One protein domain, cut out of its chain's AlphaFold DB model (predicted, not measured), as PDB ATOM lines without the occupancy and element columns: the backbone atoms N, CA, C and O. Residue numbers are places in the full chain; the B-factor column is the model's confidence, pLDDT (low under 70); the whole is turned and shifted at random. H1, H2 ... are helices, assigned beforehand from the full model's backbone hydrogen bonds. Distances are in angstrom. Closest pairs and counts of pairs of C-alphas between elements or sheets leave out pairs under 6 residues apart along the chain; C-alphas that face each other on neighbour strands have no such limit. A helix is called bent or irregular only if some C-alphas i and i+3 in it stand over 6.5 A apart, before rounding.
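This is residues 86 to 161 of the 190 residues of the protein "uncharacterized protein LOC113469974" of Diaphorina citri (UniProt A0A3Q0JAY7). The longest helix, H5, packs side by side with H1, while H1, H2 and H3 make a triangle. Short H4 packs on H3, near H5. The printed part has 76 residues with five named helices, H1 to H5 in that order along the chain, which hold 56 of them, and no named strand; its class is all helix, and it is compact, with a radius of gyration of the C-alphas of 12.2 A and spans of 33 by 27 by 20 A.

H5, residues 148 to 161, irregular with C-alphas 153 and 156 7.2 A apart, touches H1, residues 86 to 97, opposite ways at 10 degrees, a shallow tilt; closest C-alphas Leu 96 and His 148, 5.2 A. H1, with residues 95 to 96 alone, touches H2, residues 103 to 115, only just about perpendicular at 71 degrees; closest C-alphas Leu 95 and Arg 105, 5.7 A. H3, residues 126 to 136, touches H2; closest C-alphas Asp 115 and Thr 128, 5.9 A. H4, residues 140 to 145, touches H3; closest C-alphas Leu 134 and Ala 140, 5.8 A. O i to N i+4 pairs are within hydrogen-bond range throughout H1 to H4, and 8 of 10 in H5.

H5 spans 19.7 A, H2 18.2 A. C-alpha 86 is at (101.610, 164.608, 135.862), C-alpha 161 at (94.053, 163.156, 145.085).

The printed part has no cut and no long link; no printed residue is under 70 in pLDDT.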
ATOM      1  N   LYS A  86     102.170 163.590 136.760       96.00
ATOM      2  CA  LYS A  86     101.610 164.608 135.862       96.00
ATOM      3  C   LYS A  86     102.114 164.468 134.427       96.00
ATOM      4  O   LYS A  86     101.328 164.626 133.493       96.00
ATOM      5  N   GLN A  87     103.397 164.172 134.228       96.19
ATOM      6  CA  GLN A  87     103.945 163.923 132.893       96.19
ATOM      7  C   GLN A  87     103.456 162.597 132.311       96.19
ATOM      8  O   GLN A  87     103.069 162.580 131.145       96.19
ATOM      9  N   MET A  88     103.377 161.531 133.116       97.25
ATOM     10  CA  MET A  88     102.813 160.244 132.689       97.25
ATOM     11  C   MET A  88     101.375 160.394 132.186       97.25
ATOM     12  O   MET A  88     101.067 159.955 131.083       97.25
ATOM     13  N   LEU A  89     100.510 161.065 132.952       97.12
ATOM     14  CA  LEU A  89      99.107 161.283 132.583       97.12
ATOM     15  C   LEU A  89      98.977 162.140 131.322       97.12
ATOM     16  O   LEU A  89      98.196 161.818 130.432       97.12
ATOM     17  N   ARG A  90      99.777 163.206 131.198       96.75
ATOM     18  CA  ARG A  90      99.803 164.045 129.988       96.75
ATOM     19  C   ARG A  90     100.294 163.279 128.765       96.75
ATOM     20  O   ARG A  90      99.790 163.501 127.667       96.75
ATOM     21  N   TRP A  91     101.291 162.418 128.936       97.25
ATOM     22  CA  TRP A  91     101.791 161.573 127.863       97.25
ATOM     23  C   TRP A  91     100.753 160.536 127.446       97.25
ATOM     24  O   TRP A  91     100.471 160.393 126.258       97.25
ATOM     25  N   TRP A  92     100.116 159.888 128.418       97.44
ATOM     26  CA  TRP A  92      99.037 158.945 128.173       97.44
ATOM     27  C   TRP A  92      97.855 159.606 127.457       97.44
ATOM     28  O   TRP A  92      97.412 159.094 126.436       97.44
ATOM     29  N   LEU A  93      97.440 160.805 127.873       97.06
ATOM     30  CA  LEU A  93      96.411 161.585 127.179       97.06
ATOM     31  C   LEU A  93      96.768 161.824 125.705       97.06
ATOM     32  O   LEU A  93      95.950 161.585 124.817       97.06
ATOM     33  N   LYS A  94      98.011 162.237 125.425       96.50
ATOM     34  CA  LYS A  94      98.490 162.400 124.044       96.50
ATOM     35  C   LYS A  94      98.420 161.081 123.277       96.50
ATOM     36  O   LYS A  94      97.940 161.079 122.149       96.50
ATOM     37  N   LEU A  95      98.844 159.968 123.877       97.00
ATOM     38  CA  LEU A  95      98.758 158.641 123.260       97.00
ATOM     39  C   LEU A  95      97.315 158.222 122.964       97.00
ATOM     40  O   LEU A  95      97.089 157.578 121.944       97.00
ATOM     41  N   LEU A  96      96.344 158.580 123.807       95.94
ATOM     42  CA  LEU A  96      94.922 158.298 123.570       95.94
ATOM     43  C   LEU A  96      94.345 159.080 122.383       95.94
ATOM     44  O   LEU A  96      93.488 158.558 121.684       95.94
ATOM     45  N   SER A  97      94.856 160.282 122.110       96.25
ATOM     46  CA  SER A  97      94.466 161.079 120.934       96.25
ATOM     47  C   SER A  97      95.190 160.712 119.629       96.25
ATOM     48  O   SER A  97      94.850 161.240 118.571       96.25
ATOM     49  N   MET A  98      96.234 159.876 119.680       96.19
ATOM     50  CA  MET A  98      97.046 159.568 118.500       96.19
ATOM     51  C   MET A  98      96.394 158.495 117.613       96.19
ATOM     52  O   MET A  98      95.895 157.504 118.147       96.19
ATOM     53  N   PRO A  99      96.502 158.616 116.274       95.56
ATOM     54  CA  PRO A  99      96.117 157.552 115.348       95.56
ATOM     55  C   PRO A  99      96.906 156.256 115.582       95.56
ATOM     56  O   PRO A  99      98.080 156.293 115.975       95.56
ATOM     57  N   GLU A 100      96.283 155.112 115.303       93.38
ATOM     58  CA  GLU A 100      96.850 153.781 115.558       93.38
ATOM     59  C   GLU A 100      98.060 153.444 114.686       93.38
ATOM     60  O   GLU A 100      98.888 152.607 115.047       93.38
ATOM     61  N   GLU A 101      98.231 154.130 113.561       95.06
ATOM     62  CA  GLU A 101      99.340 153.912 112.643       95.06
ATOM     63  C   GLU A 101     100.667 154.405 113.228       95.06
ATOM     64  O   GLU A 101     101.732 153.883 112.871       95.06
ATOM     65  N   ARG A 102     100.613 155.387 114.140       95.94
ATOM     66  CA  ARG A 102     101.800 156.014 114.725       95.94
ATOM     67  C   ARG A 102     102.526 155.060 115.669       95.94
ATOM     68  O   ARG A 102     101.932 154.456 116.558       95.94
ATOM     69  N   TYR A 103     103.854 155.015 115.553       96.38
ATOM     70  CA  TYR A 103     104.698 154.153 116.388       96.38
ATOM     71  C   TYR A 103     104.470 154.304 117.900       96.38
ATOM     72  O   TYR A 103     104.336 153.271 118.549       96.38
ATOM     73  N   PRO A 104     104.352 155.514 118.489       95.88
ATOM     74  CA  PRO A 104     104.084 155.635 119.923       95.88
ATOM     75  C   PRO A 104     102.793 154.933 120.361       95.88
ATOM     76  O   PRO A 104     102.792 154.244 121.379       95.88
ATOM     77  N   ARG A 105     101.723 155.045 119.562       96.88
ATOM     78  CA  ARG A 105     100.438 154.380 119.811       96.88
ATOM     79  C   ARG A 105     100.569 152.863 119.689       96.88
ATOM     80  O   ARG A 105     100.124 152.148 120.580       96.88
ATOM     81  N   LYS A 106     101.267 152.371 118.661       97.25
ATOM     82  CA  LYS A 106     101.568 150.936 118.506       97.25
ATOM     83  C   LYS A 106     102.361 150.380 119.687       97.25
ATOM     84  O   LYS A 106     101.975 149.360 120.248       97.25
ATOM     85  N   CYS A 107     103.436 151.056 120.092       96.19
ATOM     86  CA  CYS A 107     104.251 150.657 121.239       96.19
ATOM     87  C   CYS A 107     103.430 150.635 122.531       96.19
ATOM     88  O   CYS A 107     103.542 149.689 123.303       96.19
ATOM     89  N   TYR A 108     102.584 151.644 122.751       96.62
ATOM     90  CA  TYR A 108     101.666 151.678 123.886       96.62
ATOM     91  C   TYR A 108     100.717 150.472 123.888       96.62
ATOM     92  O   TYR A 108     100.667 149.749 124.880       96.62
ATOM     93  N   ASN A 109     100.044 150.195 122.768       96.06
ATOM     94  CA  ASN A 109      99.135 149.052 122.649       96.06
ATOM     95  C   ASN A 109      99.860 147.724 122.933       96.06
ATOM     96  O   ASN A 109      99.336 146.870 123.644       96.06
ATOM     97  N   GLN A 110     101.096 147.565 122.451       95.75
ATOM     98  CA  GLN A 110     101.913 146.388 122.766       95.75
ATOM     99  C   GLN A 110     102.265 146.296 124.255       95.75
ATOM    100  O   GLN A 110     102.235 145.205 124.818       95.75
ATOM    101  N   LEU A 111     102.558 147.416 124.922       95.50
ATOM    102  CA  LEU A 111     102.813 147.431 126.366       95.50
ATOM    103  C   LEU A 111     101.564 147.087 127.189       95.50
ATOM    104  O   LEU A 111     101.701 146.433 128.222       95.50
ATOM    105  N   VAL A 112     100.368 147.470 126.727       95.75
ATOM    106  CA  VAL A 112      99.083 147.058 127.325       95.75
ATOM    107  C   VAL A 112      98.866 145.552 127.169       95.75
ATOM    108  O   VAL A 112      98.471 144.893 128.124       95.75
ATOM    109  N   VAL A 113      99.182 144.975 126.007       95.38
ATOM    110  CA  VAL A 113      99.126 143.514 125.818       95.38
ATOM    111  C   VAL A 113     100.126 142.814 126.738       95.38
ATOM    112  O   VAL A 113      99.778 141.840 127.399       95.38
ATOM    113  N   VAL A 114     101.361 143.320 126.827       95.12
ATOM    114  CA  VAL A 114     102.396 142.756 127.706       95.12
ATOM    115  C   VAL A 114     101.993 142.824 129.178       95.12
ATOM    116  O   VAL A 114     102.315 141.884 129.894       95.12
ATOM    117  N   ASP A 115     101.270 143.861 129.618       94.38
ATOM    118  CA  ASP A 115     100.752 143.985 130.995       94.38
ATOM    119  C   ASP A 115      99.952 142.753 131.441       94.38
ATOM    120  O   ASP A 115     100.039 142.345 132.597       94.38
ATOM    121  N   GLN A 116      99.219 142.135 130.513       92.12
ATOM    122  CA  GLN A 116      98.349 140.985 130.769       92.12
ATOM    123  C   GLN A 116      99.088 139.640 130.738       92.12
ATOM    124  O   GLN A 116      98.528 138.610 131.112       92.12
ATOM    125  N   LEU A 117     100.340 139.614 130.275       93.50
ATOM    126  CA  LEU A 117     101.114 138.382 130.162       93.50
ATOM    127  C   LEU A 117     101.833 138.060 131.474       93.50
ATOM    128  O   LEU A 117     102.419 138.928 132.115       93.50
ATOM    129  N   SER A 118     101.927 136.772 131.806       88.06
ATOM    130  CA  SER A 118     102.666 136.279 132.983       88.06
ATOM    131  C   SER A 118     104.161 136.628 132.978       88.06
ATOM    132  O   SER A 118     104.795 136.667 134.027       88.06
ATOM    133  N   ARG A 119     104.736 136.907 131.801       87.94
ATOM    134  CA  ARG A 119     106.135 137.336 131.628       87.94
ATOM    135  C   ARG A 119     106.366 138.834 131.855       87.94
ATOM    136  O   ARG A 119     107.481 139.304 131.623       87.94
ATOM    137  N   ASN A 120     105.333 139.600 132.208       91.19
ATOM    138  CA  ASN A 120     105.477 141.030 132.449       91.19
ATOM    139  C   ASN A 120     106.418 141.276 133.628       91.19
ATOM    140  O   ASN A 120     106.277 140.692 134.699       91.19
ATOM    141  N   VAL A 121     107.355 142.197 133.445       90.81
ATOM    142  CA  VAL A 121     108.220 142.650 134.527       90.81
ATOM    143  C   VAL A 121     107.804 144.076 134.861       90.81
ATOM    144  O   VAL A 121     108.279 145.021 134.233       90.81
ATOM    145  N   GLU A 122     106.920 144.224 135.856       86.50
ATOM    146  CA  GLU A 122     106.213 145.482 136.163       86.50
ATOM    147  C   GLU A 122     107.141 146.701 136.226       86.50
ATOM    148  O   GLU A 122     106.835 147.762 135.695       86.50
ATOM    149  N   LYS A 123     108.328 146.542 136.829       86.94
ATOM    150  CA  LYS A 123     109.305 147.630 136.989       86.94
ATOM    151  C   LYS A 123     109.827 148.207 135.666       86.94
ATOM    152  O   LYS A 123     110.378 149.302 135.687       86.94
ATOM    153  N   TYR A 124     109.721 147.486 134.548       89.06
ATOM    154  CA  TYR A 124     110.162 147.948 133.224       89.06
ATOM    155  C   TYR A 124     109.001 148.359 132.314       89.06
ATOM    156  O   TYR A 124     109.245 148.936 131.256       89.06
ATOM    157  N   ASN A 125     107.756 148.096 132.713       94.88
ATOM    158  CA  ASN A 125     106.580 148.491 131.958       94.88
ATOM    159  C   ASN A 125     105.942 149.727 132.603       94.88
ATOM    160  O   ASN A 125     105.194 149.636 133.575       94.88
ATOM    161  N   TRP A 126     106.236 150.903 132.049       95.62
ATOM    162  CA  TRP A 126     105.696 152.165 132.560       95.62
ATOM    163  C   TRP A 126     104.162 152.216 132.510       95.62
ATOM    164  O   TRP A 126     103.553 152.892 133.336       95.62
ATOM    165  N   VAL A 127     103.542 151.466 131.592       96.38
ATOM    166  CA  VAL A 127     102.086 151.347 131.477       96.38
ATOM    167  C   VAL A 127     101.516 150.594 132.677       96.38
ATOM    168  O   VAL A 127     100.577 151.072 133.308       96.38
ATOM    169  N   THR A 128     102.144 149.482 133.070       95.75
ATOM    170  CA  THR A 128     101.799 148.755 134.302       95.75
ATOM    171  C   THR A 128     101.957 149.642 135.535       95.75
ATOM    172  O   THR A 128     101.087 149.665 136.406       95.75
ATOM    173  N   LEU A 129     103.044 150.419 135.609       95.56
ATOM    174  CA  LEU A 129     103.265 151.351 136.719       95.56
ATOM    175  C   LEU A 129     102.186 152.443 136.772       95.56
ATOM    176  O   LEU A 129     101.699 152.754 137.860       95.56
ATOM    177  N   LEU A 130     101.782 152.986 135.618       96.19
ATOM    178  CA  LEU A 130     100.694 153.960 135.523       96.19
ATOM    179  C   LEU A 130      99.363 153.359 135.987       96.19
ATOM    180  O   LEU A 130      98.720 153.922 136.872       96.19
ATOM    181  N   LYS A 131      98.988 152.195 135.444       95.88
ATOM    182  CA  LYS A 131      97.793 151.442 135.844       95.88
ATOM    183  C   LYS A 131      97.770 151.217 137.351       95.88
ATOM    184  O   LYS A 131      96.790 151.543 138.010       95.88
ATOM    185  N   ARG A 132      98.875 150.732 137.924       94.06
ATOM    186  CA  ARG A 132      98.988 150.489 139.366       94.06
ATOM    187  C   ARG A 132      98.791 151.764 140.181       94.06
ATOM    188  O   ARG A 132      98.113 151.715 141.201       94.06
ATOM    189  N   LYS A 133      99.349 152.900 139.747       93.69
ATOM    190  CA  LYS A 133      99.129 154.193 140.415       93.69
ATOM    191  C   LYS A 133      97.663 154.616 140.372       93.69
ATOM    192  O   LYS A 133      97.151 155.066 141.390       93.69
ATOM    193  N   LEU A 134      96.984 154.440 139.239       94.88
ATOM    194  CA  LEU A 134      95.554 154.739 139.111       94.88
ATOM    195  C   LEU A 134      94.703 153.830 140.001       94.88
ATOM    196  O   LEU A 134      93.863 154.329 140.740       94.88
ATOM    197  N   VAL A 135      94.979 152.524 140.014       94.25
ATOM    198  CA  VAL A 135      94.299 151.559 140.894       94.25
ATOM    199  C   VAL A 135      94.524 151.903 142.365       94.25
ATOM    200  O   VAL A 135      93.580 151.918 143.143       94.25
ATOM    201  N   GLN A 136      95.754 152.246 142.756       92.00
ATOM    202  CA  GLN A 136      96.055 152.671 144.127       92.00
ATOM    203  C   GLN A 136      95.310 153.946 144.528       92.00
ATOM    204  O   GLN A 136      95.086 154.152 145.718       92.00
ATOM    205  N   LEU A 137      94.987 154.817 143.572       92.38
ATOM    206  CA  LEU A 137      94.219 156.042 143.778       92.38
ATOM    207  C   LEU A 137      92.710 155.835 143.592       92.38
ATOM    208  O   LEU A 137      91.995 156.828 143.535       92.38
ATOM    209  N   ASP A 138      92.238 154.591 143.500       93.19
ATOM    210  CA  ASP A 138      90.837 154.226 143.263       93.19
ATOM    211  C   ASP A 138      90.250 154.873 141.994       93.19
ATOM    212  O   ASP A 138      89.133 155.382 142.015       93.19
ATOM    213  N   TYR A 139      91.037 154.881 140.913       94.06
ATOM    214  CA  TYR A 139      90.650 155.330 139.569       94.06
ATOM    215  C   TYR A 139      90.847 154.216 138.525       94.06
ATOM    216  O   TYR A 139      91.316 154.451 137.404       94.06
ATOM    217  N   ALA A 140      90.564 152.968 138.906       93.56
ATOM    218  CA  ALA A 140      90.695 151.814 138.017       93.56
ATOM    219  C   ALA A 140      89.761 151.930 136.798       93.56
ATOM    220  O   ALA A 140      90.138 151.571 135.689       93.56
ATOM    221  N   GLU A 141      88.580 152.518 136.976       94.06
ATOM    222  CA  GLU A 141      87.592 152.758 135.927       94.06
ATOM    223  C   GLU A 141      88.124 153.647 134.798       94.06
ATOM    224  O   GLU A 141      87.813 153.416 133.630       94.06
ATOM    225  N   ILE A 142      88.980 154.625 135.117       93.44
ATOM    226  CA  ILE A 142      89.603 155.498 134.113       93.44
ATOM    227  C   ILE A 142      90.596 154.699 133.269       93.44
ATOM    228  O   ILE A 142      90.677 154.886 132.053       93.44
ATOM    229  N   TRP A 143      91.341 153.794 133.909       94.50
ATOM    230  CA  TRP A 143      92.240 152.885 133.210       94.50
ATOM    231  C   TRP A 143      91.476 151.942 132.275       94.50
ATOM    232  O   TRP A 143      91.872 151.802 131.122       94.50
ATOM    233  N   GLU A 144      90.376 151.341 132.729       93.06
ATOM    234  CA  GLU A 144      89.586 150.413 131.906       93.06
ATOM    235  C   GLU A 144      88.874 151.118 130.741       93.06
ATOM    236  O   GLU A 144      88.793 150.574 129.642       93.06
ATOM    237  N   ALA A 145      88.413 152.357 130.938       93.19
ATOM    238  CA  ALA A 145      87.719 153.110 129.897       93.19
ATOM    239  C   ALA A 145      88.613 153.469 128.696       93.19
ATOM    240  O   ALA A 145      88.093 153.650 127.596       93.19
ATOM    241  N   GLN A 146      89.932 153.631 128.899       92.19
ATOM    242  CA  GLN A 146      90.906 154.021 127.859       92.19
ATOM    243  C   GLN A 146      90.460 155.229 126.996       92.19
ATOM    244  O   GLN A 146      90.879 155.381 125.846       92.19
ATOM    245  N   SER A 147      89.614 156.107 127.546       94.00
ATOM    246  CA  SER A 147      88.981 157.210 126.818       94.00
ATOM    247  C   SER A 147      89.756 158.512 127.002       94.00
ATOM    248  O   SER A 147      90.028 158.944 128.124       94.00
ATOM    249  N   HIS A 148      90.083 159.162 125.882       94.62
ATOM    250  CA  HIS A 148      90.741 160.467 125.879       94.62
ATOM    251  C   HIS A 148      89.899 161.535 126.596       94.62
ATOM    252  O   HIS A 148      90.446 162.319 127.367       94.62
ATOM    253  N   GLU A 149      88.588 161.570 126.348       94.12
ATOM    254  CA  GLU A 149      87.672 162.580 126.899       94.12
ATOM    255  C   GLU A 149      87.561 162.443 128.416       94.12
ATOM    256  O   GLU A 149      87.844 163.393 129.144       94.12
ATOM    257  N   LEU A 150      87.292 161.224 128.893       94.00
ATOM    258  CA  LEU A 150      87.195 160.940 130.323       94.00
ATOM    259  C   LEU A 150      88.495 161.287 131.056       94.00
ATOM    260  O   LEU A 150      88.470 161.917 132.112       94.00
ATOM    261  N   LEU A 151      89.645 160.897 130.498       94.81
ATOM    262  CA  LEU A 151      90.933 161.216 131.104       94.81
ATOM    263  C   LEU A 151      91.169 162.729 131.142       94.81
ATOM    264  O   LEU A 151      91.615 163.248 132.165       94.81
ATOM    265  N   LYS A 152      90.877 163.443 130.049       95.25
ATOM    266  CA  LYS A 152      91.093 164.890 129.953       95.25
ATOM    267  C   LYS A 152      90.378 165.644 131.072       95.25
ATOM    268  O   LYS A 152      90.992 166.519 131.680       95.25
ATOM    269  N   ASP A 153      89.138 165.265 131.358       94.62
ATOM    270  CA  ASP A 153      88.312 165.933 132.363       94.62
ATOM    271  C   ASP A 153      88.760 165.593 133.793       94.62
ATOM    272  O   ASP A 153      88.782 166.457 134.666       94.62
ATOM    273  N   ARG A 154      89.202 164.350 134.032       94.25
ATOM    274  CA  ARG A 154      89.539 163.853 135.378       94.25
ATOM    275  C   ARG A 154      91.008 164.026 135.781       94.25
ATOM    276  O   ARG A 154      91.339 163.796 136.942       94.25
ATOM    277  N   ILE A 155      91.911 164.449 134.882       94.38
ATOM    278  CA  ILE A 155      93.347 164.636 135.201       94.38
ATOM    279  C   ILE A 155      93.560 165.527 136.430       94.38
ATOM    280  O   ILE A 155      94.433 165.218 137.241       94.38
ATOM    281  N   GLY A 156      92.801 166.621 136.557       93.81
ATOM    282  CA  GLY A 156      92.912 167.534 137.700       93.81
ATOM    283  C   GLY A 156      92.642 166.809 139.016       93.81
ATOM    284  O   GLY A 156      93.506 166.767 139.885       93.81
ATOM    285  N   GLU A 157      91.507 166.117 139.093       94.56
ATOM    286  CA  GLU A 157      91.100 165.359 140.279       94.56
ATOM    287  C   GLU A 157      92.100 164.262 140.665       94.56
ATOM    288  O   GLU A 157      92.417 164.092 141.843       94.56
ATOM    289  N   ILE A 158      92.635 163.528 139.680       94.12
ATOM    290  CA  ILE A 158      93.640 162.481 139.926       94.12
ATOM    291  C   ILE A 158      94.894 163.091 140.561       94.12
ATOM    292  O   ILE A 158      95.450 162.534 141.513       94.12
ATOM    293  N   LEU A 159      95.352 164.227 140.029       94.56
ATOM    294  CA  LEU A 159      96.534 164.920 140.532       94.56
ATOM    295  C   LEU A 159      96.304 165.485 141.932       94.56
ATOM    296  O   LEU A 159      97.175 165.306 142.781       94.56
ATOM    297  N   ASP A 160      95.139 166.072 142.191       92.19
ATOM    298  CA  ASP A 160      94.781 166.604 143.507       92.19
ATOM    299  C   ASP A 160      94.699 165.478 144.549       92.19
ATOM    300  O   ASP A 160      95.233 165.588 145.655       92.19
ATOM    301  N   ARG A 161      94.096 164.332 144.199       91.38
ATOM    302  CA  ARG A 161      94.053 163.156 145.085       91.38
ATOM    303  C   ARG A 161      95.453 162.615 145.367       91.38
ATOM    304  O   ARG A 161      95.757 162.250 146.506       91.38
TER     305      ARG A 161